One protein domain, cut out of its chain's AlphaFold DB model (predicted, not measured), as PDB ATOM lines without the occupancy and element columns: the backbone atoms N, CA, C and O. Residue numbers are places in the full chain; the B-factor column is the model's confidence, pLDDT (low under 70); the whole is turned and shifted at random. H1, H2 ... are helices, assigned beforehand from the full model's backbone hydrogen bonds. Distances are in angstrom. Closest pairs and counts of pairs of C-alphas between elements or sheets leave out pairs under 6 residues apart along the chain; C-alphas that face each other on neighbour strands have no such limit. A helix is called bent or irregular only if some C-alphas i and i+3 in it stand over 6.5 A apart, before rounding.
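Overview. This is residues 2 to 89, 122 to 133, 144 to 206 and 224 to 237 of the 761 residues of the protein "Protein kinase-like domain containing protein" of Rhodosporidium toruloides (strain NP11) (UniProt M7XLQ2). One long helix, H3, links a small head, where the short helices H1 and H2 pack on its first part, to a larger, loosely assembled lobe of H4 to H9 at its later part. In that lobe H4, H7 and H8 pack on H3, H9 packs on H8, and H5 and H6 pack on H4, with H6 away from H3; residues 84 to 89 stick out. The printed part has 177 residues with nine named helices, H1 to H9 in order, and no named strand: the class is all helix, the helix packing part aligned, part crossed. It is loose, with a radius of gyration of the C-alphas of 21.4 A and spans of 74 by 35 by 29 A.

Arrangement. H1, residues 8 to 14, touches the hub H3, residues 31 to 64, at a shallow tilt of 25 degrees, the same way; their closest C-alphas, those of Leu 8 and Arg 35, are 5.1 A apart. H2, residues 17 to 23, forms a helical hairpin with H3, at a steep tilt of 43 degrees, with C-alphas 23 and 34 closest at 5.5 A. H4, residues 72 to 83, touches H3 with C-alphas 64 and 78 closest at 6.0 A. H5, residues 125 to 130, touches H4 with C-alphas 126 and 78 closest at 5.6 A. H6, residues 147 to 167, touches H4 at a steep tilt of 56 degrees, with C-alphas 154 and 77 closest at 7.3 A, and is apart from H3. H7, residues 178 to 184, touches H3 with C-alphas 179 and 54 closest at 6.5 A. H8, residues 190 to 203, forms a helical hairpin with H7, C-alphas 190 and 182 being closest at 6.1 A, and touches H3 at a shallow tilt of 14 degrees, C-alphas 198 and 60 being closest at 5.7 A. H9, residues 224 to 234, touches H8 with C-alphas 229 and 196 closest at 5.3 A. Every O i to N i+4 pair is within hydrogen-bond range in each helix but H3, where 28 of 30 are.

Along the chain. C-alpha 8, where H1 begins, is at (178.289, 144.139, 132.326). H3 is 49.0 A long, has a kink of 27 degrees near residue 58, and is irregular, but only just: C-alphas 60 and 63 are 7.0 A apart. H6 is 30.1 A long and H8 19.1 A. H9 ends with C-alpha 234 at (193.347, 124.193, 153.844).

Size, cuts and confidence. The C-alphas farthest apart, those of Val 29 and Gly 89, are 77.0 A apart. Three cuts leave C-alpha gaps of 29.7 A between 89 and 122, 11.1 A between 133 and 144, and 16.6 A between 206 and 224. Of the links that are printed whole, none is long. The mean pLDDT of the printed part is 78.0, with 38 residues under 70, among them residues 81 to 89 and 122 to 133.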
ATOM      1  N   ALA A   2     169.369 132.359 136.771       47.25
ATOM      2  CA  ALA A   2     168.994 133.725 137.159       47.25
ATOM      3  C   ALA A   2     169.907 134.414 138.201       47.25
ATOM      4  O   ALA A   2     169.720 135.598 138.451       47.25
ATOM      5  N   ASP A   3     170.895 133.720 138.780       65.81
ATOM      6  CA  ASP A   3     171.567 134.208 140.000       65.81
ATOM      7  C   ASP A   3     172.949 134.841 139.787       65.81
ATOM      8  O   ASP A   3     173.594 135.239 140.754       65.81
ATOM      9  N   ASP A   4     173.437 134.957 138.548       81.31
ATOM     10  CA  ASP A   4     174.686 135.684 138.318       81.31
ATOM     11  C   ASP A   4     174.400 137.186 138.339       81.31
ATOM     12  O   ASP A   4     173.845 137.730 137.383       81.31
ATOM     13  N   THR A   5     174.710 137.849 139.455       92.12
ATOM     14  CA  THR A   5     174.426 139.275 139.686       92.12
ATOM     15  C   THR A   5     175.507 140.205 139.136       92.12
ATOM     16  O   THR A   5     175.406 141.415 139.326       92.12
ATOM     17  N   ARG A   6     176.535 139.669 138.458       93.31
ATOM     18  CA  ARG A   6     177.630 140.475 137.903       93.31
ATOM     19  C   ARG A   6     177.106 141.487 136.879       93.31
ATOM     20  O   ARG A   6     176.260 141.171 136.030       93.31
ATOM     21  N   THR A   7     177.588 142.717 136.977       95.81
ATOM     22  CA  THR A   7     177.325 143.812 136.033       95.81
ATOM     23  C   THR A   7     178.037 143.562 134.699       95.81
ATOM     24  O   THR A   7     178.958 142.745 134.615       95.81
ATOM     25  N   LEU A   8     177.624 144.255 133.631       94.50
ATOM     26  CA  LEU A   8     178.289 144.139 132.326       94.50
ATOM     27  C   LEU A   8     179.781 144.507 132.421       94.50
ATOM     28  O   LEU A   8     180.614 143.795 131.868       94.50
ATOM     29  N   ASP A   9     180.126 145.551 133.177       95.75
ATOM     30  CA  ASP A   9     181.517 145.979 133.373       95.75
ATOM     31  C   ASP A   9     182.366 144.916 134.087       95.75
ATOM     32  O   ASP A   9     183.508 144.665 133.694       95.75
ATOM     33  N   GLU A  10     181.804 144.230 135.087       94.62
ATOM     34  CA  GLU A  10     182.472 143.115 135.771       94.62
ATOM     35  C   GLU A  10     182.696 141.921 134.831       94.62
ATOM     36  O   GLU A  10     183.777 141.330 134.832       94.62
ATOM     37  N   LEU A  11     181.722 141.588 133.978       95.31
ATOM     38  CA  LEU A  11     181.872 140.519 132.981       95.31
ATOM     39  C   LEU A  11     182.903 140.891 131.906       95.31
ATOM     40  O   LEU A  11     183.755 140.077 131.548       95.31
ATOM     41  N   LEU A  12     182.893 142.137 131.429       93.94
ATOM     42  CA  LEU A  12     183.883 142.639 130.477       93.94
ATOM     43  C   LEU A  12     185.293 142.632 131.077       93.94
ATOM     44  O   LEU A  12     186.250 142.290 130.373       93.94
ATOM     45  N   ALA A  13     185.444 142.935 132.371       92.44
ATOM     46  CA  ALA A  13     186.723 142.841 133.072       92.44
ATOM     47  C   ALA A  13     187.315 141.420 133.003       92.44
ATOM     48  O   ALA A  13     188.527 141.274 132.821       92.44
ATOM     49  N   LEU A  14     186.458 140.393 133.040       89.31
ATOM     50  CA  LEU A  14     186.828 138.977 132.952       89.31
ATOM     51  C   LEU A  14     187.094 138.483 131.523       89.31
ATOM     52  O   LEU A  14     187.636 137.388 131.356       89.31
ATOM     53  N   LEU A  15     186.760 139.253 130.487       89.56
ATOM     54  CA  LEU A  15     187.011 138.898 129.090       89.56
ATOM     55  C   LEU A  15     188.336 139.476 128.578       89.56
ATOM     56  O   LEU A  15     188.736 140.594 128.908       89.56
ATOM     57  N   GLY A  16     189.018 138.710 127.725       87.06
ATOM     58  CA  GLY A  16     190.182 139.198 126.982       87.06
ATOM     59  C   GLY A  16     189.796 140.199 125.876       87.06
ATOM     60  O   GLY A  16     188.614 140.350 125.557       87.06
ATOM     61  N   PRO A  17     190.776 140.843 125.212       91.19
ATOM     62  CA  PRO A  17     190.525 141.882 124.204       91.19
ATOM     63  C   PRO A  17     189.669 141.437 123.006       91.19
ATOM     64  O   PRO A  17     189.071 142.264 122.324       91.19
ATOM     65  N   VAL A  18     189.643 140.137 122.700       88.19
ATOM     66  CA  VAL A  18     188.807 139.566 121.630       88.19
ATOM     67  C   VAL A  18     187.354 139.425 122.089       88.19
ATOM     68  O   VAL A  18     186.463 139.905 121.396       88.19
ATOM     69  N   GLY A  19     187.118 138.859 123.278       89.31
ATOM     70  CA  GLY A  19     185.774 138.730 123.854       89.31
ATOM     71  C   GLY A  19     185.103 140.087 124.073       89.31
ATOM     72  O   GLY A  19     183.952 140.261 123.694       89.31
ATOM     73  N   ARG A  20     185.850 141.091 124.559       94.75
ATOM     74  CA  ARG A  20     185.336 142.468 124.680       94.75
ATOM     75  C   ARG A  20     184.888 143.035 123.333       94.75
ATOM     76  O   ARG A  20     183.774 143.518 123.219       94.75
ATOM     77  N   ARG A  21     185.701 142.872 122.281       94.06
ATOM     78  CA  ARG A  21     185.343 143.313 120.921       94.06
ATOM     79  C   ARG A  21     184.094 142.628 120.366       94.06
ATOM     80  O   ARG A  21     183.390 143.247 119.579       94.06
ATOM     81  N   LEU A  22     183.830 141.376 120.746       91.06
ATOM     82  CA  LEU A  22     182.606 140.668 120.358       91.06
ATOM     83  C   LEU A  22     181.371 141.233 121.072       91.06
ATOM     84  O   LEU A  22     180.347 141.423 120.424       91.06
ATOM     85  N   VAL A  23     181.489 141.551 122.363       94.38
ATOM     86  CA  VAL A  23     180.411 142.157 123.167       94.38
ATOM     87  C   VAL A  23     180.166 143.628 122.805       94.38
ATOM     88  O   VAL A  23     179.045 144.122 122.914       94.38
ATOM     89  N   ASP A  24     181.192 144.335 122.333       93.62
ATOM     90  CA  ASP A  24     181.123 145.748 121.932       93.62
ATOM     91  C   ASP A  24     180.646 145.953 120.486       93.62
ATOM     92  O   ASP A  24     180.682 147.076 119.973       93.62
ATOM     93  N   ARG A  25     180.211 144.892 119.793       92.44
ATOM     94  CA  ARG A  25     179.684 145.031 118.432       92.44
ATOM     95  C   ARG A  25     178.446 145.939 118.436       92.44
ATOM     96  O   ARG A  25     177.568 145.758 119.277       92.44
ATOM     97  N   PRO A  26     178.327 146.861 117.461       87.62
ATOM     98  CA  PRO A  26     177.200 147.794 117.372       87.62
ATOM     99  C   PRO A  26     175.859 147.095 117.101       87.62
ATOM    100  O   PRO A  26     174.809 147.720 117.214       87.62
ATOM    101  N   ASP A  27     175.907 145.810 116.744       89.00
ATOM    102  CA  ASP A  27     174.755 144.967 116.439       89.00
ATOM    103  C   ASP A  27     173.904 144.656 117.693       89.00
ATOM    104  O   ASP A  27     172.735 144.305 117.557       89.00
ATOM    105  N   PHE A  28     174.458 144.814 118.903       83.38
ATOM    106  CA  PHE A  28     173.735 144.635 120.168       83.38
ATOM    107  C   PHE A  28     173.212 145.977 120.678       83.38
ATOM    108  O   PHE A  28     173.978 146.845 121.104       83.38
ATOM    109  N   VAL A  29     171.890 146.158 120.609       80.31
ATOM    110  CA  VAL A  29     171.251 147.474 120.789       80.31
ATOM    111  C   VAL A  29     170.957 147.769 122.261       80.31
ATOM    112  O   VAL A  29     170.927 148.936 122.654       80.31
ATOM    113  N   ASN A  30     170.763 146.739 123.090       92.56
ATOM    114  CA  ASN A  30     170.496 146.897 124.518       92.56
ATOM    115  C   ASN A  30     171.597 146.268 125.395       92.56
ATOM    116  O   ASN A  30     172.338 145.371 124.993       92.56
ATOM    117  N   GLU A  31     171.731 146.795 126.612       93.25
ATOM    118  CA  GLU A  31     172.747 146.378 127.587       93.25
ATOM    119  C   GLU A  31     172.542 144.932 128.070       93.25
ATOM    120  O   GLU A  31     173.505 144.244 128.405       93.25
ATOM    121  N   GLU A  32     171.301 144.443 128.048       94.38
ATOM    122  CA  GLU A  32     170.926 143.104 128.505       94.38
ATOM    123  C   GLU A  32     171.419 142.001 127.553       94.38
ATOM    124  O   GLU A  32     171.965 140.999 128.009       94.38
ATOM    125  N   GLU A  33     171.343 142.216 126.237       93.50
ATOM    126  CA  GLU A  33     171.906 141.334 125.204       93.50
ATOM    127  C   GLU A  33     173.432 141.271 125.293       93.50
ATOM    128  O   GLU A  33     174.022 140.189 125.240       93.50
ATOM    129  N   ARG A  34     174.079 142.426 125.493       94.75
ATOM    130  CA  ARG A  34     175.535 142.497 125.697       94.75
ATOM    131  C   ARG A  34     175.941 141.759 126.965       94.75
ATOM    132  O   ARG A  34     176.931 141.033 126.956       94.75
ATOM    133  N   ARG A  35     175.159 141.901 128.038       94.50
ATOM    134  CA  ARG A  35     175.366 141.191 129.303       94.50
ATOM    135  C   ARG A  35     175.185 139.685 129.147       94.50
ATOM    136  O   ARG A  35     176.024 138.943 129.647       94.50
ATOM    137  N   ALA A  36     174.150 139.234 128.441       93.44
ATOM    138  CA  ALA A  36     173.917 137.817 128.171       93.44
ATOM    139  C   ALA A  36     175.071 137.203 127.363       93.44
ATOM    140  O   ALA A  36     175.632 136.191 127.774       93.44
ATOM    141  N   LEU A  37     175.507 137.867 126.287       93.31
ATOM    142  CA  LEU A  37     176.648 137.408 125.493       93.31
ATOM    143  C   LEU A  37     177.955 137.413 126.297       93.31
ATOM    144  O   LEU A  37     178.742 136.473 126.209       93.31
ATOM    145  N   ALA A  38     178.205 138.463 127.085       93.69
ATOM    146  CA  ALA A  38     179.384 138.527 127.941       93.69
ATOM    147  C   ALA A  38     179.392 137.385 128.961       93.69
ATOM    148  O   ALA A  38     180.436 136.781 129.193       93.69
ATOM    149  N   LEU A  39     178.230 137.064 129.535       92.81
ATOM    150  CA  LEU A  39     178.068 135.963 130.475       92.81
ATOM    151  C   LEU A  39     178.351 134.608 129.816       92.81
ATOM    152  O   LEU A  39     179.073 133.801 130.397       92.81
ATOM    153  N   ASP A  40     177.848 134.376 128.604       90.44
ATOM    154  CA  ASP A  40     178.096 133.136 127.863       90.44
ATOM    155  C   ASP A  40     179.574 132.984 127.482       90.44
ATOM    156  O   ASP A  40     180.159 131.927 127.703       90.44
ATOM    157  N   LEU A  41     180.230 134.056 127.026       89.38
ATOM    158  CA  LEU A  41     181.669 134.038 126.727       89.38
ATOM    159  C   LEU A  41     182.530 133.838 127.983       89.38
ATOM    160  O   LEU A  41     183.586 133.204 127.927       89.38
ATOM    161  N   VAL A  42     182.111 134.391 129.127       90.00
ATOM    162  CA  VAL A  42     182.776 134.147 130.414       90.00
ATOM    163  C   VAL A  42     182.616 132.684 130.817       90.00
ATOM    164  O   VAL A  42     183.611 132.077 131.208       90.00
ATOM    165  N   ARG A  43     181.422 132.097 130.652       88.81
ATOM    166  CA  ARG A  43     181.167 130.674 130.922       88.81
ATOM    167  C   ARG A  43     181.978 129.761 130.025       88.81
ATOM    168  O   ARG A  43     182.656 128.893 130.546       88.81
ATOM    169  N   GLU A  44     181.996 130.002 128.720       84.69
ATOM    170  CA  GLU A  44     182.793 129.216 127.773       84.69
ATOM    171  C   GLU A  44     184.287 129.280 128.134       84.69
ATOM    172  O   GLU A  44     184.994 128.273 128.143       84.69
ATOM    173  N   ARG A  45     184.776 130.459 128.540       87.19
ATOM    174  CA  ARG A  45     186.154 130.630 129.022       87.19
ATOM    175  C   ARG A  45     186.404 129.940 130.368       87.19
ATOM    176  O   ARG A  45     187.527 129.503 130.626       87.19
ATOM    177  N   GLU A  46     185.429 129.923 131.269       86.44
ATOM    178  CA  GLU A  46     185.503 129.227 132.559       86.44
ATOM    179  C   GLU A  46     185.445 127.705 132.371       86.44
ATOM    180  O   GLU A  46     186.244 127.002 132.980       86.44
ATOM    181  N   GLU A  47     184.598 127.199 131.476       86.44
ATOM    182  CA  GLU A  47     184.502 125.789 131.083       86.44
ATOM    183  C   GLU A  47     185.772 125.315 130.379       86.44
ATOM    184  O   GLU A  47     186.336 124.296 130.767       86.44
ATOM    185  N   GLY A  48     186.299 126.095 129.431       85.50
ATOM    186  CA  GLY A  48     187.580 125.800 128.789       85.50
ATOM    187  C   GLY A  48     188.746 125.790 129.784       85.50
ATOM    188  O   GLY A  48     189.610 124.919 129.720       85.50
ATOM    189  N   ARG A  49     188.757 126.710 130.763       83.44
ATOM    190  CA  ARG A  49     189.749 126.697 131.856       83.44
ATOM    191  C   ARG A  49     189.573 125.503 132.789       83.44
ATOM    192  O   ARG A  49     190.569 124.920 133.196       83.44
ATOM    193  N   ARG A  50     188.334 125.132 133.110       84.62
ATOM    194  CA  ARG A  50     188.017 123.939 133.900       84.62
ATOM    195  C   ARG A  50     188.486 122.671 133.201       84.62
ATOM    196  O   ARG A  50     189.103 121.842 133.855       84.62
ATOM    197  N   LEU A  51     188.252 122.546 131.896       83.81
ATOM    198  CA  LEU A  51     188.734 121.417 131.104       83.81
ATOM    199  C   LEU A  51     190.266 121.356 131.122       83.81
ATOM    200  O   LEU A  51     190.822 120.325 131.485       83.81
ATOM    201  N   TYR A  52     190.930 122.487 130.865       86.44
ATOM    202  CA  TYR A  52     192.388 122.591 130.928       86.44
ATOM    203  C   TYR A  52     192.951 122.183 132.301       86.44
ATOM    204  O   TYR A  52     193.878 121.386 132.379       86.44
ATOM    205  N   TRP A  53     192.379 122.674 133.408       87.62
ATOM    206  CA  TRP A  53     192.836 122.280 134.747       87.62
ATOM    207  C   TRP A  53     192.553 120.819 135.063       87.62
ATOM    208  O   TRP A  53     193.341 120.193 135.761       87.62
ATOM    209  N   ARG A  54     191.438 120.273 134.574       90.12
ATOM    210  CA  ARG A  54     191.113 118.860 134.767       90.12
ATOM    211  C   ARG A  54     192.144 117.975 134.074       90.12
ATOM    212  O   ARG A  54     192.592 117.012 134.682       90.12
ATOM    213  N   GLU A  55     192.563 118.337 132.864       87.19
ATOM    214  CA  GLU A  55     193.639 117.657 132.135       87.19
ATOM    215  C   GLU A  55     195.005 117.816 132.826       87.19
ATOM    216  O   GLU A  55     195.735 116.836 132.955       87.19
ATOM    217  N   GLU A  56     195.331 119.007 133.339       86.62
ATOM    218  CA  GLU A  56     196.587 119.275 134.064       86.62
ATOM    219  C   GLU A  56     196.670 118.521 135.406       86.62
ATOM    220  O   GLU A  56     197.715 117.995 135.790       86.62
ATOM    221  N   ILE A  57     195.554 118.444 136.138       89.94
ATOM    222  CA  ILE A  57     195.467 117.635 137.357       89.94
ATOM    223  C   ILE A  57     195.575 116.162 136.981       89.94
ATOM    224  O   ILE A  57     196.366 115.459 137.601       89.94
ATOM    225  N   ALA A  58     194.844 115.707 135.954       89.88
ATOM    226  CA  ALA A  58     194.879 114.318 135.505       89.88
ATOM    227  C   ALA A  58     196.311 113.892 135.172       89.88
ATOM    228  O   ALA A  58     196.780 112.900 135.715       89.88
ATOM    229  N   SER A  59     197.041 114.680 134.379       82.50
ATOM    230  CA  SER A  59     198.431 114.374 134.025       82.50
ATOM    231  C   SER A  59     199.367 114.329 135.240       82.50
ATOM    232  O   SER A  59     200.319 113.550 135.246       82.50
ATOM    233  N   SER A  60     199.085 115.119 136.281       84.44
ATOM    234  CA  SER A  60     199.880 115.157 137.515       84.44
ATOM    235  C   SER A  60     199.590 113.993 138.465       84.44
ATOM    236  O   SER A  60     200.483 113.595 139.209       84.44
ATOM    237  N   VAL A  61     198.355 113.474 138.493       86.06
ATOM    238  CA  VAL A  61     197.935 112.450 139.469       86.06
ATOM    239  C   VAL A  61     197.778 111.042 138.885       86.06
ATOM    240  O   VAL A  61     197.722 110.083 139.654       86.06
ATOM    241  N   ASP A  62     197.776 110.898 137.554       84.25
ATOM    242  CA  ASP A  62     197.653 109.609 136.851       84.25
ATOM    243  C   ASP A  62     198.805 108.643 137.186       84.25
ATOM    244  O   ASP A  62     198.607 107.438 137.290       84.25
ATOM    245  N   CYS A  63     200.007 109.148 137.487       77.06
ATOM    246  CA  CYS A  63     201.124 108.309 137.945       77.06
ATOM    247  C   CYS A  63     200.889 107.661 139.327       77.06
ATOM    248  O   CYS A  63     201.495 106.636 139.643       77.06
ATOM    249  N   PHE A  64     199.962 108.210 140.114       78.81
ATOM    250  CA  PHE A  64     199.424 107.627 141.344       78.81
ATOM    251  C   PHE A  64     198.015 107.078 141.111       78.81
ATOM    252  O   PHE A  64     197.271 106.943 142.083       78.81
ATOM    253  N   GLY A  65     197.655 106.818 139.839       82.31
ATOM    254  CA  GLY A  65     196.315 106.763 139.222       82.31
ATOM    255  C   GLY A  65     195.124 107.004 140.120       82.31
ATOM    256  O   GLY A  65     194.175 106.225 140.222       82.31
ATOM    257  N   CYS A  66     195.217 108.170 140.724       90.12
ATOM    258  CA  CYS A  66     194.078 108.958 141.067       90.12
ATOM    259  C   CYS A  66     193.591 109.613 139.774       90.12
ATOM    260  O   CYS A  66     194.315 109.736 138.784       90.12
ATOM    261  N   THR A  67     192.352 110.063 139.798       94.06
ATOM    262  CA  THR A  67     191.799 110.933 138.765       94.06
ATOM    263  C   THR A  67     191.590 112.322 139.371       94.06
ATOM    264  O   THR A  67     191.649 112.469 140.594       94.06
ATOM    265  N   PRO A  68     191.307 113.365 138.574       93.31
ATOM    266  CA  PRO A  68     190.913 114.665 139.121       93.31
ATOM    267  C   PRO A  68     189.707 114.592 140.068       93.31
ATOM    268  O   PRO A  68     189.562 115.450 140.939       93.31
ATOM    269  N   ASP A  69     188.865 113.569 139.895       95.44
ATOM    270  CA  ASP A  69     187.664 113.325 140.692       95.44
ATOM    271  C   ASP A  69     187.941 112.514 141.968       95.44
ATOM    272  O   ASP A  69     187.070 112.435 142.835       95.44
ATOM    273  N   SER A  70     189.144 111.945 142.116       93.12
ATOM    274  CA  SER A  70     189.552 111.256 143.341       93.12
ATOM    275  C   SER A  70     189.546 112.214 144.526       93.12
ATOM    276  O   SER A  70     189.919 113.388 144.410       93.12
ATOM    277  N   SER A  71     189.123 111.700 145.680       95.50
ATOM    278  CA  SER A  71     189.094 112.486 146.912       95.50
ATOM    279  C   SER A  71     190.511 112.846 147.369       95.50
ATOM    280  O   SER A  71     191.475 112.127 147.087       95.50
ATOM    281  N   LEU A  72     190.659 113.939 148.125       91.50
ATOM    282  CA  LEU A  72     191.949 114.274 148.734       91.50
ATOM    283  C   LEU A  72     192.477 113.121 149.606       91.50
ATOM    284  O   LEU A  72     193.680 112.871 149.611       91.50
ATOM    285  N   ARG A  73     191.592 112.397 150.305       92.06
ATOM    286  CA  ARG A  73     191.964 111.212 151.093       92.06
ATOM    287  C   ARG A  73     192.575 110.117 150.217       92.06
ATOM    288  O   ARG A  73     193.650 109.626 150.542       92.06
ATOM    289  N   GLU A  74     191.921 109.757 149.113       87.50
ATOM    290  CA  GLU A  74     192.439 108.751 148.171       87.50
ATOM    291  C   GLU A  74     193.810 109.149 147.620       87.50
ATOM    292  O   GLU A  74     194.720 108.323 147.580       87.50
ATOM    293  N   PHE A  75     193.984 110.426 147.271       89.31
ATOM    294  CA  PHE A  75     195.256 110.943 146.777       89.31
ATOM    295  C   PHE A  75     196.372 110.892 147.824       89.31
ATOM    296  O   PHE A  75     197.464 110.421 147.523       89.31
ATOM    297  N   LEU A  76     196.114 111.342 149.057       86.31
ATOM    298  CA  LEU A  76     197.114 111.310 150.130       86.31
ATOM    299  C   LEU A  76     197.497 109.872 150.504       86.31
ATOM    300  O   LEU A  76     198.677 109.601 150.713       86.31
ATOM    301  N   ASN A  77     196.532 108.947 150.515       81.31
ATOM    302  CA  ASN A  77     196.799 107.522 150.715       81.31
ATOM    303  C   ASN A  77     197.681 106.964 149.589       81.31
ATOM    304  O   ASN A  77     198.653 106.258 149.855       81.31
ATOM    305  N   ALA A  78     197.377 107.295 148.329       80.50
ATOM    306  CA  ALA A  78     198.185 106.867 147.192       80.50
ATOM    307  C   ALA A  78     199.614 107.437 147.259       80.50
ATOM    308  O   ALA A  78     200.571 106.710 146.997       80.50
ATOM    309  N   LEU A  79     199.758 108.702 147.663       78.94
ATOM    310  CA  LEU A  79     201.043 109.383 147.798       78.94
ATOM    311  C   LEU A  79     201.923 108.737 148.879       78.94
ATOM    312  O   LEU A  79     203.073 108.395 148.598       78.94
ATOM    313  N   GLU A  80     201.379 108.507 150.077       73.00
ATOM    314  CA  GLU A  80     202.088 107.870 151.199       73.00
ATOM    315  C   GLU A  80     202.595 106.472 150.818       73.00
ATOM    316  O   GLU A  80     203.765 106.139 151.007       73.00
ATOM    317  N   MET A  81     201.739 105.683 150.164       64.44
ATOM    318  CA  MET A  81     202.076 104.331 149.711       64.44
ATOM    319  C   MET A  81     203.169 104.311 148.636       64.44
ATOM    320  O   MET A  81     203.880 103.315 148.502       64.44
ATOM    321  N   THR A  82     203.330 105.395 147.872       63.94
ATOM    322  CA  THR A  82     204.426 105.545 146.899       63.94
ATOM    323  C   THR A  82     205.704 106.160 147.479       63.94
ATOM    324  O   THR A  82     206.773 105.975 146.901       63.94
ATOM    325  N   GLY A  83     205.618 106.866 148.613       49.84
ATOM    326  CA  GLY A  83     206.729 107.589 149.244       49.84
ATOM    327  C   GLY A  83     207.722 106.719 150.026       49.84
ATOM    328  O   GLY A  83     208.844 107.154 150.281       49.84
ATOM    329  N   HIS A  84     207.367 105.478 150.368       42.25
ATOM    330  CA  HIS A  84     208.264 104.540 151.047       42.25
ATOM    331  C   HIS A  84     208.857 103.519 150.066       42.25
ATOM    332  O   HIS A  84     208.209 102.531 149.717       42.25
ATOM    333  N   PRO A  85     210.132 103.715 149.668       40.91
ATOM    334  CA  PRO A  85     211.140 102.800 150.194       40.91
ATOM    335  C   PRO A  85     212.524 103.461 150.374       40.91
ATOM    336  O   PRO A  85     213.338 103.517 149.455       40.91
ATOM    337  N   ARG A  86     212.848 103.888 151.596       35.34
ATOM    338  CA  ARG A  86     214.238 103.992 152.070       35.34
ATOM    339  C   ARG A  86     214.282 103.524 153.516       35.34
ATOM    340  O   ARG A  86     213.941 104.262 154.428       35.34
ATOM    341  N   ILE A  87     214.641 102.260 153.696       32.84
ATOM    342  CA  ILE A  87     215.013 101.715 155.001       32.84
ATOM    343  C   ILE A  87     216.521 101.953 155.134       32.84
ATOM    344  O   ILE A  87     217.292 101.478 154.300       32.84
ATOM    345  N   ASP A  88     216.924 102.727 156.142       34.03
ATOM    346  CA  ASP A  88     218.322 103.029 156.460       34.03
ATOM    347  C   ASP A  88     219.120 101.741 156.702       34.03
ATOM    348  O   ASP A  88     218.932 101.043 157.698       34.03
ATOM    349  N   GLY A  89     220.019 101.413 155.773       30.69
ATOM    350  CA  GLY A  89     220.849 100.211 155.875       30.69
ATOM    351  C   GLY A  89     221.880 100.006 154.767       30.69
ATOM    352  O   GLY A  89     222.358  98.893 154.590       30.69
ATOM    353  N   THR A 122     200.439 104.613 133.099       42.72
ATOM    354  CA  THR A 122     200.703 103.799 134.296       42.72
ATOM    355  C   THR A 122     199.571 103.877 135.322       42.72
ATOM    356  O   THR A 122     199.205 104.968 135.726       42.72
ATOM    357  N   LYS A 123     199.082 102.733 135.823       36.59
ATOM    358  CA  LYS A 123     198.234 102.657 137.033       36.59
ATOM    359  C   LYS A 123     199.049 102.952 138.315       36.59
ATOM    360  O   LYS A 123     200.251 102.679 138.320       36.59
ATOM    361  N   PRO A 124     198.416 103.403 139.418       40.84
ATOM    362  CA  PRO A 124     199.087 103.614 140.699       40.84
ATOM    363  C   PRO A 124     199.670 102.341 141.282       40.84
ATOM    364  O   PRO A 124     199.102 101.259 141.129       40.84
ATOM    365  N   PHE A 125     200.651 102.518 142.163       38.66
ATOM    366  CA  PHE A 125     201.069 101.489 143.110       38.66
ATOM    367  C   PHE A 125     199.932 101.038 144.049       38.66
ATOM    368  O   PHE A 125     199.773  99.842 144.276       38.66
ATOM    369  N   SER A 126     199.071 101.951 144.519       39.00
ATOM    370  CA  SER A 126     197.892 101.608 145.335       39.00
ATOM    371  C   SER A 126     196.892 100.709 144.594       39.00
ATOM    372  O   SER A 126     196.410  99.743 145.174       39.00
ATOM    373  N   ALA A 127     196.652 100.920 143.293       40.72
ATOM    374  CA  ALA A 127     195.852  99.999 142.474       40.72
ATOM    375  C   ALA A 127     196.566  98.670 142.196       40.72
ATOM    376  O   ALA A 127     195.904  97.674 141.924       40.72
ATOM    377  N   TYR A 128     197.897  98.640 142.259       42.56
ATOM    378  CA  TYR A 128     198.686  97.410 142.175       42.56
ATOM    379  C   TYR A 128     198.581  96.568 143.453       42.56
ATOM    380  O   TYR A 128     198.588  95.343 143.371       42.56
ATOM    381  N   ILE A 129     198.457  97.217 144.615       35.88
ATOM    382  CA  ILE A 129     198.314  96.564 145.922       35.88
ATOM    383  C   ILE A 129     196.849  96.183 146.207       35.88
ATOM    384  O   ILE A 129     196.587  95.088 146.694       35.88
ATOM    385  N   ALA A 130     195.888  97.052 145.877       35.88
ATOM    386  CA  ALA A 130     194.453  96.767 145.988       35.88
ATOM    387  C   ALA A 130     193.955  95.799 144.897       35.88
ATOM    388  O   ALA A 130     192.863  95.236 144.997       35.88
ATOM    389  N   SER A 131     194.754  95.589 143.846       37.00
ATOM    390  CA  SER A 131     194.529  94.524 142.876       37.00
ATOM    391  C   SER A 131     194.710  93.171 143.573       37.00
ATOM    392  O   SER A 131     195.756  92.939 144.178       37.00
ATOM    393  N   PRO A 132     193.767  92.221 143.446       32.97
ATOM    394  CA  PRO A 132     193.870  90.884 144.044       32.97
ATOM    395  C   PRO A 132     194.994  90.008 143.435       32.97
ATOM    396  O   PRO A 132     194.997  88.786 143.577       32.97
ATOM    397  N   SER A 133     195.968  90.604 142.743       36.53
ATOM    398  CA  SER A 133     197.053  89.933 142.035       36.53
ATOM    399  C   SER A 133     198.250  89.654 142.944       36.53
ATOM    400  O   SER A 133     199.231  90.391 142.963       36.53
ATOM    401  N   SER A 144     203.708  90.244 150.343       37.69
ATOM    402  CA  SER A 144     203.218  89.143 151.187       37.69
ATOM    403  C   SER A 144     202.735  89.608 152.564       37.69
ATOM    404  O   SER A 144     202.324  88.785 153.382       37.69
ATOM    405  N   VAL A 145     202.762  90.918 152.824       40.47
ATOM    406  CA  VAL A 145     202.027  91.523 153.928       40.47
ATOM    407  C   VAL A 145     200.552  91.188 153.716       40.47
ATOM    408  O   VAL A 145     199.957  91.591 152.720       40.47
ATOM    409  N   GLU A 146     200.002  90.370 154.616       46.69
ATOM    410  CA  GLU A 146     198.609  89.935 154.574       46.69
ATOM    411  C   GLU A 146     197.685  91.122 154.253       46.69
ATOM    412  O   GLU A 146     197.901  92.204 154.807       46.69
ATOM    413  N   PRO A 147     196.620  90.935 153.448       49.59
ATOM    414  CA  PRO A 147     195.612  91.970 153.187       49.59
ATOM    415  C   PRO A 147     195.143  92.695 154.462       49.59
ATOM    416  O   PRO A 147     194.849  93.887 154.442       49.59
ATOM    417  N   ASN A 148     195.170  91.987 155.594       48.78
ATOM    418  CA  ASN A 148     194.867  92.494 156.926       48.78
ATOM    419  C   ASN A 148     195.801  93.626 157.390       48.78
ATOM    420  O   ASN A 148     195.332  94.588 157.990       48.78
ATOM    421  N   LEU A 149     197.107  93.555 157.127       46.06
ATOM    422  CA  LEU A 149     198.068  94.544 157.625       46.06
ATOM    423  C   LEU A 149     198.134  95.788 156.733       46.06
ATOM    424  O   LEU A 149     198.327  96.885 157.249       46.06
ATOM    425  N   LEU A 150     197.864  95.639 155.432       52.81
ATOM    426  CA  LEU A 150     197.583  96.780 154.563       52.81
ATOM    427  C   LEU A 150     196.294  97.487 154.992       52.81
ATOM    428  O   LEU A 150     196.317  98.689 155.212       52.81
ATOM    429  N   SER A 151     195.200  96.739 155.181       61.91
ATOM    430  CA  SER A 151     193.929  97.324 155.628       61.91
ATOM    431  C   SER A 151     194.056  98.014 156.990       61.91
ATOM    432  O   SER A 151     193.419  99.035 157.235       61.91
ATOM    433  N   TRP A 152     194.924  97.496 157.866       70.31
ATOM    434  CA  TRP A 152     195.242  98.121 159.145       70.31
ATOM    435  C   TRP A 152     196.046  99.415 158.972       70.31
ATOM    436  O   TRP A 152     195.716 100.408 159.611       70.31
ATOM    437  N   PHE A 153     197.062  99.433 158.104       64.44
ATOM    438  CA  PHE A 153     197.842 100.643 157.825       64.44
ATOM    439  C   PHE A 153     196.988 101.730 157.162       64.44
ATOM    440  O   PHE A 153     197.033 102.884 157.574       64.44
ATOM    441  N   GLU A 154     196.160 101.360 156.180       66.00
ATOM    442  CA  GLU A 154     195.197 102.270 155.555       66.00
ATOM    443  C   GLU A 154     194.225 102.848 156.588       66.00
ATOM    444  O   GLU A 154     193.940 104.045 156.545       66.00
ATOM    445  N   ALA A 155     193.760 102.034 157.543       71.62
ATOM    446  CA  ALA A 155     192.909 102.495 158.636       71.62
ATOM    447  C   ALA A 155     193.642 103.456 159.591       71.62
ATOM    448  O   ALA A 155     193.116 104.526 159.882       71.62
ATOM    449  N   ASP A 156     194.863 103.132 160.029       73.00
ATOM    450  CA  ASP A 156     195.651 103.966 160.955       73.00
ATOM    451  C   ASP A 156     196.072 105.307 160.323       73.00
ATOM    452  O   ASP A 156     195.986 106.376 160.944       73.00
ATOM    453  N   PHE A 157     196.456 105.285 159.044       75.25
ATOM    454  CA  PHE A 157     196.764 106.497 158.292       75.25
ATOM    455  C   PHE A 157     195.505 107.334 158.026       75.25
ATOM    456  O   PHE A 157     195.524 108.554 158.220       75.25
ATOM    457  N   ALA A 158     194.381 106.702 157.672       75.00
ATOM    458  CA  ALA A 158     193.100 107.394 157.538       75.00
ATOM    459  C   ALA A 158     192.655 108.036 158.862       75.00
ATOM    460  O   ALA A 158     192.194 109.180 158.856       75.00
ATOM    461  N   ASP A 159     192.837 107.357 159.996       79.62
ATOM    462  CA  ASP A 159     192.560 107.894 161.331       79.62
ATOM    463  C   ASP A 159     193.468 109.085 161.663       79.62
ATOM    464  O   ASP A 159     192.999 110.101 162.188       79.62
ATOM    465  N   SER A 160     194.744 109.023 161.277       76.81
ATOM    466  CA  SER A 160     195.701 110.125 161.433       76.81
ATOM    467  C   SER A 160     195.329 111.349 160.586       76.81
ATOM    468  O   SER A 160     195.322 112.476 161.099       76.81
ATOM    469  N   LEU A 161     194.942 111.149 159.320       77.06
ATOM    470  CA  LEU A 161     194.422 112.211 158.453       77.06
ATOM    471  C   LEU A 161     193.129 112.805 159.018       77.06
ATOM    472  O   LEU A 161     192.998 114.027 159.113       77.06
ATOM    473  N   ASN A 162     192.191 111.961 159.453       82.94
ATOM    474  CA  ASN A 162     190.947 112.406 160.074       82.94
ATOM    475  C   ASN A 162     191.228 113.244 161.326       82.94
ATOM    476  O   ASN A 162     190.649 114.320 161.476       82.94
ATOM    477  N   ALA A 163     192.147 112.821 162.197       78.62
ATOM    478  CA  ALA A 163     192.524 113.572 163.390       78.62
ATOM    479  C   ALA A 163     193.161 114.930 163.045       78.62
ATOM    480  O   ALA A 163     192.823 115.941 163.669       78.62
ATOM    481  N   LEU A 164     194.045 114.981 162.042       77.81
ATOM    482  CA  LEU A 164     194.667 116.222 161.575       77.81
ATOM    483  C   LEU A 164     193.620 117.203 161.028       77.81
ATOM    484  O   LEU A 164     193.553 118.345 161.485       77.81
ATOM    485  N   PHE A 165     192.767 116.754 160.104       85.44
ATOM    486  CA  PHE A 165     191.751 117.599 159.467       85.44
ATOM    487  C   PHE A 165     190.610 117.980 160.424       85.44
ATOM    488  O   PHE A 165     190.048 119.072 160.317       85.44
ATOM    489  N   THR A 166     190.315 117.142 161.422       86.75
ATOM    490  CA  THR A 166     189.395 117.482 162.519       86.75
ATOM    491  C   THR A 166     189.956 118.614 163.378       86.75
ATOM    492  O   THR A 166     189.227 119.545 163.711       86.75
ATOM    493  N   ARG A 167     191.260 118.596 163.702       81.00
ATOM    494  CA  ARG A 167     191.899 119.656 164.509       81.00
ATOM    495  C   ARG A 167     191.859 121.026 163.837       81.00
ATOM    496  O   ARG A 167     191.721 122.024 164.536       81.00
ATOM    497  N   VAL A 168     191.958 121.075 162.509       82.81
ATOM    498  CA  VAL A 168     191.817 122.324 161.740       82.81
ATOM    499  C   VAL A 168     190.360 122.657 161.393       82.81
ATOM    500  O   VAL A 168     190.107 123.685 160.774       82.81
ATOM    501  N   GLY A 169     189.392 121.821 161.792       90.19
ATOM    502  CA  GLY A 169     187.965 122.041 161.543       90.19
ATOM    503  C   GLY A 169     187.566 121.930 160.068       90.19
ATOM    504  O   GLY A 169     186.627 122.599 159.645       90.19
ATOM    505  N   ARG A 170     188.292 121.130 159.278       90.38
ATOM    506  CA  ARG A 170     188.135 121.011 157.814       90.38
ATOM    507  C   ARG A 170     188.037 119.559 157.347       90.38
ATOM    508  O   ARG A 170     188.524 119.212 156.278       90.38
ATOM    509  N   GLN A 171     187.423 118.686 158.145       89.44
ATOM    510  CA  GLN A 171     187.250 117.273 157.776       89.44
ATOM    511  C   GLN A 171     186.477 117.103 156.457       89.44
ATOM    512  O   GLN A 171     186.769 116.191 155.691       89.44
ATOM    513  N   ASP A 172     185.577 118.038 156.144       90.75
ATOM    514  CA  ASP A 172     184.807 118.088 154.898       90.75
ATOM    515  C   ASP A 172     185.668 118.231 153.632       90.75
ATOM    516  O   ASP A 172     185.175 118.004 152.531       90.75
ATOM    517  N   VAL A 173     186.936 118.629 153.766       90.69
ATOM    518  CA  VAL A 173     187.886 118.766 152.654       90.69
ATOM    519  C   VAL A 173     188.420 117.407 152.201       90.69
ATOM    520  O   VAL A 173     188.708 117.251 151.018       90.69
ATOM    521  N   LEU A 174     188.527 116.419 153.098       89.06
ATOM    522  CA  LEU A 174     189.123 115.112 152.783       89.06
ATOM    523  C   LEU A 174     188.336 114.334 151.725       89.06
ATOM    524  O   LEU A 174     188.940 113.635 150.916       89.06
ATOM    525  N   ASP A 175     187.012 114.478 151.730       93.12
ATOM    526  CA  ASP A 175     186.102 113.739 150.851       93.12
ATOM    527  C   ASP A 175     185.763 114.502 149.556       93.12
ATOM    528  O   ASP A 175     185.028 113.997 148.710       93.12
ATOM    529  N   ARG A 176     186.286 115.724 149.373       93.94
ATOM    530  CA  ARG A 176     186.114 116.491 148.128       93.94
ATOM    531  C   ARG A 176     187.137 116.062 147.088       93.94
ATOM    532  O   ARG A 176     188.274 115.725 147.429       93.94
ATOM    533  N   SER A 177     186.743 116.139 145.818       95.31
ATOM    534  CA  SER A 177     187.648 115.865 144.705       95.31
ATOM    535  C   SER A 177     188.804 116.868 144.666       95.31
ATOM    536  O   SER A 177     188.636 118.048 145.000       95.31
ATOM    537  N   LEU A 178     189.983 116.423 144.225       91.12
ATOM    538  CA  LEU A 178     191.131 117.310 144.010       91.12
ATOM    539  C   LEU A 178     190.789 118.466 143.062       91.12
ATOM    540  O   LEU A 178     191.190 119.609 143.301       91.12
ATOM    541  N   PHE A 179     190.023 118.175 142.007       94.38
ATOM    542  CA  PHE A 179     189.556 119.175 141.057       94.38
ATOM    543  C   PHE A 179     188.704 120.250 141.729       94.38
ATOM    544  O   PHE A 179     188.988 121.437 141.561       94.38
ATOM    545  N   ASP A 180     187.703 119.854 142.520       92.62
ATOM    546  CA  ASP A 180     186.846 120.806 143.223       92.62
ATOM    547  C   ASP A 180     187.672 121.656 144.179       92.62
ATOM    548  O   ASP A 180     187.574 122.883 144.153       92.62
ATOM    549  N   LEU A 181     188.534 121.033 144.984       92.50
ATOM    550  CA  LEU A 181     189.369 121.752 145.942       92.50
ATOM    551  C   LEU A 181     190.227 122.824 145.269       92.50
ATOM    552  O   LEU A 181     190.242 123.963 145.730       92.50
ATOM    553  N   ILE A 182     190.879 122.496 144.153       90.69
ATOM    554  CA  ILE A 182     191.705 123.445 143.396       90.69
ATOM    555  C   ILE A 182     190.837 124.505 142.704       90.69
ATOM    556  O   ILE A 182     191.205 125.685 142.671       90.69
ATOM    557  N   ALA A 183     189.669 124.131 142.184       89.44
ATOM    558  CA  ALA A 183     188.734 125.066 141.566       89.44
ATOM    559  C   ALA A 183     188.194 126.099 142.573       89.44
ATOM    560  O   ALA A 183     188.016 127.261 142.200       89.44
ATOM    561  N   TYR A 184     187.998 125.709 143.839       90.12
ATOM    562  CA  TYR A 184     187.554 126.599 144.919       90.12
ATOM    563  C   TYR A 184     188.653 127.531 145.456       90.12
ATOM    564  O   TYR A 184     188.331 128.490 146.159       90.12
ATOM    565  N   LEU A 185     189.931 127.308 145.122       88.25
ATOM    566  CA  LEU A 185     191.003 128.212 145.543       88.25
ATOM    567  C   LEU A 185     190.892 129.582 144.854       88.25
ATOM    568  O   LEU A 185     190.542 129.646 143.668       88.25
ATOM    569  N   PRO A 186     191.274 130.679 145.539       90.50
ATOM    570  CA  PRO A 186     191.409 131.989 144.912       90.50
ATOM    571  C   PRO A 186     192.333 131.945 143.689       90.50
ATOM    572  O   PRO A 186     193.368 131.275 143.711       90.50
ATOM    573  N   ASP A 187     192.021 132.726 142.648       83.69
ATOM    574  CA  ASP A 187     192.798 132.781 141.395       83.69
ATOM    575  C   ASP A 187     194.299 133.062 141.616       83.69
ATOM    576  O   ASP A 187     195.134 132.602 140.843       83.69
ATOM    577  N   ALA A 188     194.661 133.780 142.686       86.88
ATOM    578  CA  ALA A 188     196.053 134.076 143.039       86.88
ATOM    579  C   ALA A 188     196.812 132.884 143.657       86.88
ATOM    580  O   ALA A 188     198.045 132.835 143.606       86.88
ATOM    581  N   ILE A 189     196.091 131.938 144.262       87.62
ATOM    582  CA  ILE A 189     196.646 130.761 144.944       87.62
ATOM    583  C   ILE A 189     196.588 129.542 144.027       87.62
ATOM    584  O   ILE A 189     197.516 128.737 144.033       87.62
ATOM    585  N   ARG A 190     195.557 129.429 143.181       90.69
ATOM    586  CA  ARG A 190     195.329 128.263 142.317       90.69
ATOM    587  C   ARG A 190     196.559 127.850 141.487       90.69
ATOM    588  O   ARG A 190     196.906 126.674 141.540       90.69
ATOM    589  N   PRO A 191     197.292 128.755 140.805       86.19
ATOM    590  CA  PRO A 191     198.504 128.373 140.078       86.19
ATOM    591  C   PRO A 191     199.615 127.852 140.997       86.19
ATOM    592  O   PRO A 191     200.362 126.959 140.609       86.19
ATOM    593  N   LYS A 192     199.719 128.375 142.227       90.00
ATOM    594  CA  LYS A 192     200.697 127.917 143.225       90.00
ATOM    595  C   LYS A 192     200.339 126.537 143.762       90.00
ATOM    596  O   LYS A 192     201.236 125.724 143.930       90.00
ATOM    597  N   ALA A 193     199.053 126.265 143.979       87.88
ATOM    598  CA  ALA A 193     198.571 124.948 144.378       87.88
ATOM    599  C   ALA A 193     198.768 123.913 143.264       87.88
ATOM    600  O   ALA A 193     199.293 122.843 143.540       87.88
ATOM    601  N   LEU A 194     198.459 124.256 142.007       84.62
ATOM    602  CA  LEU A 194     198.767 123.406 140.848       84.62
ATOM    603  C   LEU A 194     200.274 123.149 140.725       84.62
ATOM    604  O   LEU A 194     200.689 122.013 140.546       84.62
ATOM    605  N   THR A 195     201.103 124.182 140.913       85.62
ATOM    606  CA  THR A 195     202.567 124.033 140.924       85.62
ATOM    607  C   THR A 195     203.033 123.162 142.092       85.62
ATOM    608  O   THR A 195     203.928 122.348 141.919       85.62
ATOM    609  N   ALA A 196     202.457 123.308 143.286       84.50
ATOM    610  CA  ALA A 196     202.807 122.497 144.448       84.50
ATOM    611  C   ALA A 196     202.362 121.040 144.279       84.50
ATOM    612  O   ALA A 196     203.121 120.150 144.647       84.50
ATOM    613  N   LEU A 197     201.191 120.794 143.684       85.56
ATOM    614  CA  LEU A 197     200.718 119.463 143.306       85.56
ATOM    615  C   LEU A 197     201.682 118.837 142.303       85.56
ATOM    616  O   LEU A 197     202.246 117.787 142.586       85.56
ATOM    617  N   PHE A 198     201.959 119.543 141.206       82.69
ATOM    618  CA  PHE A 198     202.929 119.125 140.202       82.69
ATOM    619  C   PHE A 198     204.287 118.818 140.841       82.69
ATOM    620  O   PHE A 198     204.813 117.728 140.677       82.69
ATOM    621  N   LEU A 199     204.843 119.720 141.650       80.00
ATOM    622  CA  LEU A 199     206.138 119.512 142.304       80.00
ATOM    623  C   LEU A 199     206.123 118.405 143.364       80.00
ATOM    624  O   LEU A 199     207.161 117.793 143.580       80.00
ATOM    625  N   SER A 200     204.997 118.136 144.025       77.25
ATOM    626  CA  SER A 200     204.884 117.020 144.975       77.25
ATOM    627  C   SER A 200     204.861 115.688 144.227       77.25
ATOM    628  O   SER A 200     205.583 114.765 144.594       77.25
ATOM    629  N   CYS A 201     204.120 115.628 143.118       78.69
ATOM    630  CA  CYS A 201     204.062 114.475 142.229       78.69
ATOM    631  C   CYS A 201     205.408 114.212 141.528       78.69
ATOM    632  O   CYS A 201     205.868 113.076 141.466       78.69
ATOM    633  N   TYR A 202     206.071 115.270 141.047       72.62
ATOM    634  CA  TYR A 202     207.326 115.181 140.296       72.62
ATOM    635  C   TYR A 202     208.581 115.139 141.177       72.62
ATOM    636  O   TYR A 202     209.579 114.539 140.792       72.62
ATOM    637  N   GLY A 203     208.568 115.762 142.356       62.25
ATOM    638  CA  GLY A 203     209.695 115.763 143.298       62.25
ATOM    639  C   GLY A 203     209.946 114.391 143.925       62.25
ATOM    640  O   GLY A 203     211.081 114.069 144.268       62.25
ATOM    641  N   LEU A 204     208.905 113.558 143.996       52.44
ATOM    642  CA  LEU A 204     209.003 112.136 144.327       52.44
ATOM    643  C   LEU A 204     209.432 111.281 143.118       52.44
ATOM    644  O   LEU A 204     209.847 110.136 143.287       52.44
ATOM    645  N   SER A 205     209.406 111.842 141.902       41.78
ATOM    646  CA  SER A 205     209.840 111.190 140.664       41.78
ATOM    647  C   SER A 205     211.174 111.765 140.151       41.78
ATOM    648  O   SER A 205     211.220 112.669 139.319       41.78
ATOM    649  N   SER A 206     212.315 111.235 140.588       40.25
ATOM    650  CA  SER A 206     213.586 111.455 139.867       40.25
ATOM    651  C   SER A 206     214.428 110.173 139.877       40.25
ATOM    652  O   SER A 206     214.507 109.489 140.887       40.25
ATOM    653  N   PRO A 224     208.496 119.648 152.127       69.81
ATOM    654  CA  PRO A 224     208.027 121.031 152.173       69.81
ATOM    655  C   PRO A 224     206.958 121.350 151.121       69.81
ATOM    656  O   PRO A 224     206.122 122.222 151.352       69.81
ATOM    657  N   LYS A 225     206.957 120.673 149.964       75.88
ATOM    658  CA  LYS A 225     206.005 120.930 148.869       75.88
ATOM    659  C   LYS A 225     204.654 120.273 149.096       75.88
ATOM    660  O   LYS A 225     203.639 120.928 148.855       75.88
ATOM    661  N   LEU A 226     204.637 119.073 149.670       75.62
ATOM    662  CA  LEU A 226     203.403 118.442 150.129       75.62
ATOM    663  C   LEU A 226     202.745 119.271 151.239       75.62
ATOM    664  O   LEU A 226     201.547 119.540 151.190       75.62
ATOM    665  N   MET A 227     203.538 119.763 152.194       77.06
ATOM    666  CA  MET A 227     203.028 120.642 153.248       77.06
ATOM    667  C   MET A 227     202.530 121.983 152.694       77.06
ATOM    668  O   MET A 227     201.506 122.484 153.152       77.06
ATOM    669  N   GLN A 228     203.186 122.543 151.669       79.25
ATOM    670  CA  GLN A 228     202.688 123.727 150.955       79.25
ATOM    671  C   GLN A 228     201.362 123.450 150.241       79.25
ATOM    672  O   GLN A 228     200.453 124.270 150.333       79.25
ATOM    673  N   LEU A 229     201.225 122.305 149.565       83.88
ATOM    674  CA  LEU A 229     199.971 121.899 148.932       83.88
ATOM    675  C   LEU A 229     198.852 121.782 149.971       83.88
ATOM    676  O   LEU A 229     197.808 122.404 149.802       83.88
ATOM    677  N   ILE A 230     199.085 121.055 151.067       83.56
ATOM    678  CA  ILE A 230     198.108 120.894 152.152       83.56
ATOM    679  C   ILE A 230     197.739 122.257 152.751       83.56
ATOM    680  O   ILE A 230     196.558 122.536 152.946       83.56
ATOM    681  N   ALA A 231     198.712 123.144 152.973       85.00
ATOM    682  CA  ALA A 231     198.450 124.494 153.462       85.00
ATOM    683  C   ALA A 231     197.591 125.314 152.485       85.00
ATOM    684  O   ALA A 231     196.654 125.977 152.924       85.00
ATOM    685  N   PHE A 232     197.849 125.230 151.173       86.25
ATOM    686  CA  PHE A 232     197.010 125.888 150.167       86.25
ATOM    687  C   PHE A 232     195.586 125.328 150.154       86.25
ATOM    688  O   PHE A 232     194.639 126.107 150.149       86.25
ATOM    689  N   LEU A 233     195.420 124.002 150.186       83.69
ATOM    690  CA  LEU A 233     194.104 123.350 150.170       83.69
ATOM    691  C   LEU A 233     193.286 123.639 151.440       83.69
ATOM    692  O   LEU A 233     192.056 123.712 151.393       83.69
ATOM    693  N   LEU A 234     193.965 123.833 152.571       82.00
ATOM    694  CA  LEU A 234     193.347 124.193 153.844       82.00
ATOM    695  C   LEU A 234     193.131 125.703 154.018       82.00
ATOM    696  O   LEU A 234     192.478 126.095 154.984       82.00
ATOM    697  N   ASP A 235     193.623 126.529 153.089       82.44
ATOM    698  CA  ASP A 235     193.657 127.995 153.196       82.44
ATOM    699  C   ASP A 235     194.361 128.475 154.483       82.44
ATOM    700  O   ASP A 235     193.937 129.411 155.161       82.44
ATOM    701  N   ILE A 236     195.443 127.787 154.862       80.62
ATOM    702  CA  ILE A 236     196.268 128.172 156.007       80.62
ATOM    703  C   ILE A 236     197.274 129.222 155.523       80.62
ATOM    704  O   ILE A 236     198.056 128.936 154.609       80.62
ATOM    705  N   PRO A 237     197.310 130.428 156.121       71.56
ATOM    706  CA  PRO A 237     198.286 131.440 155.752       71.56
ATOM    707  C   PRO A 237     199.693 130.927 156.067       71.56
ATOM    708  O   PRO A 237     200.089 130.815 157.227       71.56
TER     709      PRO A 237